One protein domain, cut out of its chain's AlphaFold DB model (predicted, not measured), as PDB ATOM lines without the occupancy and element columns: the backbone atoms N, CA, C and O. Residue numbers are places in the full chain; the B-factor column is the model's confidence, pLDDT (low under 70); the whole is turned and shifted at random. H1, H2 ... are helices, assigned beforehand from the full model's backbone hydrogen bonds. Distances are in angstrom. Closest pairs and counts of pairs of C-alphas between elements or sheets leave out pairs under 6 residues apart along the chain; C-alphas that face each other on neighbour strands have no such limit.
ATOM      1  N   PRO A  51      -9.291  34.881  54.812       56.84
ATOM      2  CA  PRO A  51     -10.529  34.255  55.301       56.84
ATOM      3  C   PRO A  51     -11.830  34.925  54.824       56.84
ATOM      4  O   PRO A  51     -12.907  34.360  54.974       56.84
ATOM      5  N   THR A  52     -11.743  36.137  54.272       59.16
ATOM      6  CA  THR A  52     -12.876  36.945  53.807       59.16
ATOM      7  C   THR A  52     -12.950  37.072  52.285       59.16
ATOM      8  O   THR A  52     -13.874  37.711  51.784       59.16
ATOM      9  N   ALA A  53     -11.997  36.510  51.533       69.69
ATOM     10  CA  ALA A  53     -11.994  36.570  50.074       69.69
ATOM     11  C   ALA A  53     -13.033  35.600  49.488       69.69
ATOM     12  O   ALA A  53     -12.715  34.487  49.072       69.69
ATOM     13  N   GLN A  54     -14.292  36.035  49.454       74.06
ATOM     14  CA  GLN A  54     -15.383  35.301  48.821       74.06
ATOM     15  C   GLN A  54     -15.298  35.476  47.301       74.06
ATOM     16  O   GLN A  54     -15.625  36.535  46.762       74.06
ATOM     17  N   ARG A  55     -14.851  34.435  46.598       84.50
ATOM     18  CA  ARG A  55     -14.807  34.404  45.130       84.50
ATOM     19  C   ARG A  55     -15.090  33.004  44.597       84.50
ATOM     20  O   ARG A  55     -14.669  32.012  45.187       84.50
ATOM     21  N   VAL A  56     -15.731  32.936  43.435       88.31
ATOM     22  CA  VAL A  56     -15.918  31.692  42.680       88.31
ATOM     23  C   VAL A  56     -14.786  31.574  41.649       88.31
ATOM     24  O   VAL A  56     -14.687  32.432  40.770       88.31
ATOM     25  N   PRO A  57     -13.894  30.572  41.747       88.19
ATOM     26  CA  PRO A  57     -12.763  30.450  40.834       88.19
ATOM     27  C   PRO A  57     -13.179  29.959  39.442       88.19
ATOM     28  O   PRO A  57     -14.072  29.120  39.301       88.19
ATOM     29  N   PHE A  58     -12.438  30.379  38.411       88.69
ATOM     30  CA  PHE A  58     -12.483  29.706  37.114       88.69
ATOM     31  C   PHE A  58     -11.769  28.352  37.217       88.69
ATOM     32  O   PHE A  58     -10.539  28.264  37.189       88.69
ATOM     33  N   LEU A  59     -12.554  27.280  37.347       91.12
ATOM     34  CA  LEU A  59     -12.046  25.928  37.598       91.12
ATOM     35  C   LEU A  59     -11.087  25.423  36.504       91.12
ATOM     36  O   LEU A  59     -10.210  24.610  36.790       91.12
ATOM     37  N   GLY A  60     -11.202  25.940  35.274       89.00
ATOM     38  CA  GLY A  60     -10.311  25.599  34.163       89.00
ATOM     39  C   GLY A  60      -8.824  25.828  34.463       89.00
ATOM     40  O   GLY A  60      -7.995  25.055  33.986       89.00
ATOM     41  N   LEU A  61      -8.474  26.809  35.310       88.38
ATOM     42  CA  LEU A  61      -7.083  27.043  35.732       88.38
ATOM     43  C   LEU A  61      -6.553  25.890  36.588       88.38
ATOM     44  O   LEU A  61      -5.507  25.327  36.281       88.38
ATOM     45  N   TYR A  62      -7.320  25.480  37.598       89.69
ATOM     46  CA  TYR A  62      -6.953  24.385  38.496       89.69
ATOM     47  C   TYR A  62      -6.896  23.047  37.750       89.69
ATOM     48  O   TYR A  62      -5.992  22.246  37.976       89.69
ATOM     49  N   VAL A  63      -7.826  22.807  36.817       91.00
ATOM     50  CA  VAL A  63      -7.799  21.614  35.954       91.00
ATOM     51  C   VAL A  63      -6.560  21.616  35.059       91.00
ATOM     52  O   VAL A  63      -5.925  20.575  34.909       91.00
ATOM     53  N   SER A  64      -6.179  22.771  34.506       89.31
ATOM     54  CA  SER A  64      -4.943  22.914  33.732       89.31
ATOM     55  C   SER A  64      -3.702  22.634  34.586       89.31
ATOM     56  O   SER A  64      -2.836  21.879  34.151       89.31
ATOM     57  N   ASP A  65      -3.640  23.144  35.818       86.62
ATOM     58  CA  ASP A  65      -2.528  22.886  36.742       86.62
ATOM     59  C   ASP A  65      -2.414  21.419  37.129       86.62
ATOM     60  O   ASP A  65      -1.322  20.849  37.105       86.62
ATOM     61  N   LEU A  66      -3.541  20.777  37.436       88.94
ATOM     62  CA  LEU A  66      -3.586  19.342  37.692       88.94
ATOM     63  C   LEU A  66      -3.187  18.544  36.447       88.94
ATOM     64  O   LEU A  66      -2.462  17.560  36.568       88.94
ATOM     65  N   GLY A  67      -3.604  18.986  35.259       87.12
ATOM     66  CA  GLY A  67      -3.216  18.402  33.978       87.12
ATOM     67  C   GLY A  67      -1.713  18.500  33.723       87.12
ATOM     68  O   GLY A  67      -1.085  17.491  33.423       87.12
ATOM     69  N   MET A  68      -1.113  19.677  33.921       84.19
ATOM     70  CA  MET A  68       0.336  19.887  33.820       84.19
ATOM     71  C   MET A  68       1.106  19.062  34.848       84.19
ATOM     72  O   MET A  68       2.135  18.465  34.531       84.19
ATOM     73  N   LEU A  69       0.609  19.009  36.089       82.75
ATOM     74  CA  LEU A  69       1.181  18.149  37.115       82.75
ATOM     75  C   LEU A  69       1.117  16.690  36.671       82.75
ATOM     76  O   LEU A  69       2.118  16.015  36.846       82.75
ATOM     77  N   HIS A  70       0.004  16.238  36.077       79.06
ATOM     78  CA  HIS A  70      -0.220  14.872  35.595       79.06
ATOM     79  C   HIS A  70       0.677  14.480  34.406       79.06
ATOM     80  O   HIS A  70       1.224  13.376  34.398       79.06
ATOM     81  N   THR A  71       0.843  15.359  33.413       74.44
ATOM     82  CA  THR A  71       1.617  15.080  32.190       74.44
ATOM     83  C   THR A  71       3.119  15.092  32.427       74.44
ATOM     84  O   THR A  71       3.804  14.208  31.923       74.44
ATOM     85  N   ALA A  72       3.626  15.979  33.294       63.09
ATOM     86  CA  ALA A  72       5.041  16.042  33.683       63.09
ATOM     87  C   ALA A  72       5.573  14.768  34.385       63.09
ATOM     88  O   ALA A  72       6.710  14.736  34.849       63.09
ATOM     89  N   ILE A  73       4.746  13.730  34.526       54.88
ATOM     90  CA  ILE A  73       5.044  12.472  35.218       54.88
ATOM     91  C   ILE A  73       5.156  11.295  34.257       54.88
ATOM     92  O   ILE A  73       5.824  10.324  34.602       54.88
ATOM     93  N   GLN A  74       4.537  11.359  33.074       55.47
ATOM     94  CA  GLN A  74       4.627  10.260  32.107       55.47
ATOM     95  C   GLN A  74       6.056  10.082  31.556       55.47
ATOM     96  O   GLN A  74       6.380   9.008  31.061       55.47
ATOM     97  N   ASP A  75       6.932  11.071  31.755       55.62
ATOM     98  CA  ASP A  75       8.322  11.072  31.284       55.62
ATOM     99  C   ASP A  75       9.354  10.497  32.282       55.62
ATOM    100  O   ASP A  75      10.558  10.580  32.029       55.62
ATOM    101  N   TYR A  76       8.948   9.930  33.433       57.06
ATOM    102  CA  TYR A  76       9.904   9.546  34.491       57.06
ATOM    103  C   TYR A  76       9.705   8.127  35.062       57.06
ATOM    104  O   TYR A  76       8.762   7.916  35.829       57.06
ATOM    105  N   PRO A  77      10.630   7.176  34.796       58.31
ATOM    106  CA  PRO A  77      10.641   5.874  35.464       58.31
ATOM    107  C   PRO A  77      10.987   6.014  36.959       58.31
ATOM    108  O   PRO A  77      11.623   6.976  37.398       58.31
ATOM    109  N   GLU A  78      10.492   5.066  37.749       58.19
ATOM    110  CA  GLU A  78      10.155   5.149  39.170       58.19
ATOM    111  C   GLU A  78      11.223   5.721  40.131       58.19
ATOM    112  O   GLU A  78      12.343   5.229  40.247       58.19
ATOM    113  N   GLY A  79      10.812   6.691  40.962       62.56
ATOM    114  CA  GLY A  79      11.548   7.105  42.160       62.56
ATOM    115  C   GLY A  79      10.620   7.604  43.278       62.56
ATOM    116  O   GLY A  79       9.918   8.604  43.111       62.56
ATOM    117  N   HIS A  80      10.636   6.942  44.445       64.31
ATOM    118  CA  HIS A  80       9.725   7.191  45.583       64.31
ATOM    119  C   HIS A  80       9.670   8.656  46.061       64.31
ATOM    120  O   HIS A  80       8.600   9.166  46.397       64.31
ATOM    121  N   VAL A  81      10.800   9.369  46.056       63.50
ATOM    122  CA  VAL A  81      10.880  10.764  46.535       63.50
ATOM    123  C   VAL A  81      10.138  11.737  45.604       63.50
ATOM    124  O   VAL A  81       9.493  12.677  46.076       63.50
ATOM    125  N   LYS A  82      10.150  11.495  44.284       66.38
ATOM    126  CA  LYS A  82       9.450  12.339  43.298       66.38
ATOM    127  C   LYS A  82       7.929  12.151  43.362       66.38
ATOM    128  O   LYS A  82       7.192  13.125  43.218       66.38
ATOM    129  N   HIS A  83       7.459  10.941  43.682       67.38
ATOM    130  CA  HIS A  83       6.032  10.661  43.885       67.38
ATOM    131  C   HIS A  83       5.456  11.473  45.058       67.38
ATOM    132  O   HIS A  83       4.372  12.048  44.951       67.38
ATOM    133  N   LEU A  84       6.197  11.586  46.163       76.38
ATOM    134  CA  LEU A  84       5.768  12.381  47.317       76.38
ATOM    135  C   LEU A  84       5.729  13.880  46.998       76.38
ATOM    136  O   LEU A  84       4.784  14.564  47.385       76.38
ATOM    137  N   ALA A  85       6.719  14.396  46.265       78.69
ATOM    138  CA  ALA A  85       6.727  15.792  45.830       78.69
ATOM    139  C   ALA A  85       5.533  16.115  44.912       78.69
ATOM    140  O   ALA A  85       4.893  17.151  45.089       78.69
ATOM    141  N   LYS A  86       5.187  15.202  43.992       76.94
ATOM    142  CA  LYS A  86       3.969  15.279  43.173       76.94
ATOM    143  C   LYS A  86       2.719  15.336  44.050       76.94
ATOM    144  O   LYS A  86       1.942  16.278  43.934       76.94
ATOM    145  N   LYS A  87       2.545  14.360  44.946       81.88
ATOM    146  CA  LYS A  87       1.360  14.270  45.810       81.88
ATOM    147  C   LYS A  87       1.177  15.512  46.675       81.88
ATOM    148  O   LYS A  87       0.055  15.965  46.845       81.88
ATOM    149  N   ARG A  88       2.272  16.116  47.145       86.38
ATOM    150  CA  ARG A  88       2.232  17.396  47.867       86.38
ATOM    151  C   ARG A  88       1.749  18.555  46.994       86.38
ATOM    152  O   ARG A  88       1.035  19.409  47.499       86.38
ATOM    153  N   LYS A  89       2.134  18.617  45.714       86.88
ATOM    154  CA  LYS A  89       1.659  19.669  44.797       86.88
ATOM    155  C   LYS A  89       0.184  19.483  44.437       86.88
ATOM    156  O   LYS A  89      -0.555  20.453  44.502       86.88
ATOM    157  N   GLU A  90      -0.244  18.255  44.133       87.75
ATOM    158  CA  GLU A  90      -1.665  17.936  43.897       87.75
ATOM    159  C   GLU A  90      -2.519  18.297  45.116       87.75
ATOM    160  O   GLU A  90      -3.539  18.967  44.983       87.75
ATOM    161  N   LEU A  91      -2.069  17.901  46.311       89.56
ATOM    162  CA  LEU A  91      -2.783  18.181  47.550       89.56
ATOM    163  C   LEU A  91      -2.941  19.685  47.789       89.56
ATOM    164  O   LEU A  91      -4.040  20.109  48.112       89.56
ATOM    165  N   LYS A  92      -1.903  20.497  47.546       90.06
ATOM    166  CA  LYS A  92      -1.996  21.961  47.679       90.06
ATOM    167  C   LYS A  92      -3.069  22.580  46.780       90.06
ATOM    168  O   LYS A  92      -3.799  23.457  47.224       90.06
ATOM    169  N   VAL A  93      -3.174  22.118  45.532       89.62
ATOM    170  CA  VAL A  93      -4.205  22.595  44.594       89.62
ATOM    171  C   VAL A  93      -5.604  22.215  45.099       89.62
ATOM    172  O   VAL A  93      -6.523  23.027  45.043       89.62
ATOM    173  N   LEU A  94      -5.768  21.004  45.642       91.44
ATOM    174  CA  LEU A  94      -7.038  20.562  46.230       91.44
ATOM    175  C   LEU A  94      -7.388  21.318  47.519       91.44
ATOM    176  O   LEU A  94      -8.542  21.692  47.702       91.44
ATOM    177  N   GLU A  95      -6.412  21.567  48.394       90.94
ATOM    178  CA  GLU A  95      -6.582  22.361  49.618       90.94
ATOM    179  C   GLU A  95      -7.089  23.770  49.289       90.94
ATOM    180  O   GLU A  95      -8.017  24.257  49.933       90.94
ATOM    181  N   GLU A  96      -6.550  24.397  48.243       89.56
ATOM    182  CA  GLU A  96      -7.006  25.708  47.777       89.56
ATOM    183  C   GLU A  96      -8.464  25.678  47.289       89.56
ATOM    184  O   GLU A  96      -9.257  26.548  47.652       89.56
ATOM    185  N   ILE A  97      -8.852  24.646  46.529       90.50
ATOM    186  CA  ILE A  97     -10.245  24.457  46.089       90.50
ATOM    187  C   ILE A  97     -11.176  24.296  47.295       90.50
ATOM    188  O   ILE A  97     -12.237  24.917  47.330       90.50
ATOM    189  N   VAL A  98     -10.786  23.497  48.291       91.00
ATOM    190  CA  VAL A  98     -11.584  23.292  49.511       91.00
ATOM    191  C   VAL A  98     -11.754  24.601  50.283       91.00
ATOM    192  O   VAL A  98     -12.862  24.913  50.713       91.00
ATOM    193  N   LEU A  99     -10.693  25.403  50.421       89.69
ATOM    194  CA  LEU A  99     -10.773  26.714  51.075       89.69
ATOM    195  C   LEU A  99     -11.713  27.670  50.328       89.69
ATOM    196  O   LEU A  99     -12.520  28.352  50.956       89.69
ATOM    197  N   LEU A 100     -11.660  27.692  48.996       89.44
ATOM    198  CA  LEU A 100     -12.569  28.500  48.177       89.44
ATOM    199  C   LEU A 100     -14.026  28.039  48.306       89.44
ATOM    200  O   LEU A 100     -14.925  28.874  48.375       89.44
ATOM    201  N   GLN A 101     -14.271  26.731  48.396       90.94
ATOM    202  CA  GLN A 101     -15.607  26.185  48.650       90.94
ATOM    203  C   GLN A 101     -16.141  26.593  50.028       90.94
ATOM    204  O   GLN A 101     -17.307  26.962  50.135       90.94
ATOM    205  N   GLN A 102     -15.302  26.571  51.066       90.06
ATOM    206  CA  GLN A 102     -15.672  27.055  52.399       90.06
ATOM    207  C   GLN A 102     -15.973  28.558  52.387       90.06
ATOM    208  O   GLN A 102     -16.991  28.982  52.925       90.06
ATOM    209  N   ALA A 103     -15.141  29.365  51.722       87.94
ATOM    210  CA  ALA A 103     -15.388  30.798  51.572       87.94
ATOM    211  C   ALA A 103     -16.692  31.077  50.806       87.94
ATOM    212  O   ALA A 103     -17.424  31.999  51.155       87.94
ATOM    213  N   ALA A 104     -17.028  30.254  49.807       87.94
ATOM    214  CA  ALA A 104     -18.282  30.372  49.071       87.94
ATOM    215  C   ALA A 104     -19.525  30.054  49.926       87.94
ATOM    216  O   ALA A 104     -20.610  30.546  49.634       87.94
ATOM    217  N   GLN A 105     -19.397  29.295  51.017       88.06
ATOM    218  CA  GLN A 105     -20.512  29.090  51.954       88.06
ATOM    219  C   GLN A 105     -20.856  30.356  52.754       88.06
ATOM    220  O   GLN A 105     -21.909  30.408  53.381       88.06
ATOM    221  N   LEU A 106     -19.989  31.374  52.733       89.25
ATOM    222  CA  LEU A 106     -20.202  32.649  53.420       89.25
ATOM    223  C   LEU A 106     -20.951  33.679  52.561       89.25
ATOM    224  O   LEU A 106     -21.220  34.782  53.046       89.25
ATOM    225  N   TYR A 107     -21.292  33.343  51.312       88.69
ATOM    226  CA  TYR A 107     -22.117  34.208  50.476       88.69
ATOM    227  C   TYR A 107     -23.511  34.358  51.084       88.69
ATOM    228  O   TYR A 107     -24.288  33.410  51.149       88.69
ATOM    229  N   SER A 108     -23.846  35.586  51.476       90.38
ATOM    230  CA  SER A 108     -25.184  35.962  51.930       90.38
ATOM    231  C   SER A 108     -26.019  36.437  50.739       90.38
ATOM    232  O   SER A 108     -26.291  37.630  50.602       90.38
TER     233      SER A 108
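AT A GLANCE: This is residues 51 to 108 of the 141 residues of an uncharacterized protein of Phyllostomus discolor (pale spear-nosed bat) (UniProt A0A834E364). A long helical hairpin: the shorter helix H1 runs nearly parallel to the line of the longer H2, the two running opposite ways side by side, with the turn between them at one end. Residues 74 to 81, of which 80 and 81 belong to H2, stick out at that end, and at the other end residues 51 to 58 lead from near the last residues of H2 across to the first residue of H1. The printed part has 58 residues with two named helices, H1 then H2, and no named strand; the class is all helix. It is loose, with a radius of gyration of the C-alphas of 14.6 A, and spans 50 by 20 by 11 A, only just a rod.

IN THESE COORDINATES: H1 is residues 59 to 71, 18.3 A long from first to last C-alpha, beginning at C-alpha 59 (-12.046, 25.928, 37.598). H2 is residues 80 to 104, 36.5 A long, ending at C-alpha 104 (-18.282, 30.372, 49.071).

HOW THE PARTS SIT: H1 and H2 form a helical hairpin and touch, the closest C-alphas being those of Leu 66 and Glu 90, 6.6 A apart. H2 touches H1 with residues 86 to 93 alone. They run opposite ways at a shallow tilt of 6 degrees. In H1 and H2 every O i to N i+4 pair is within hydrogen-bond range.

THE WHOLE: The C-alphas farthest apart, of Pro 77 and Ser 108, are 49.6 A apart. The printed part has no cut, and the link from H1 to H2 is short. Confidence is low, with pLDDT under 70, at residues 51 to 53 and 72 to 83.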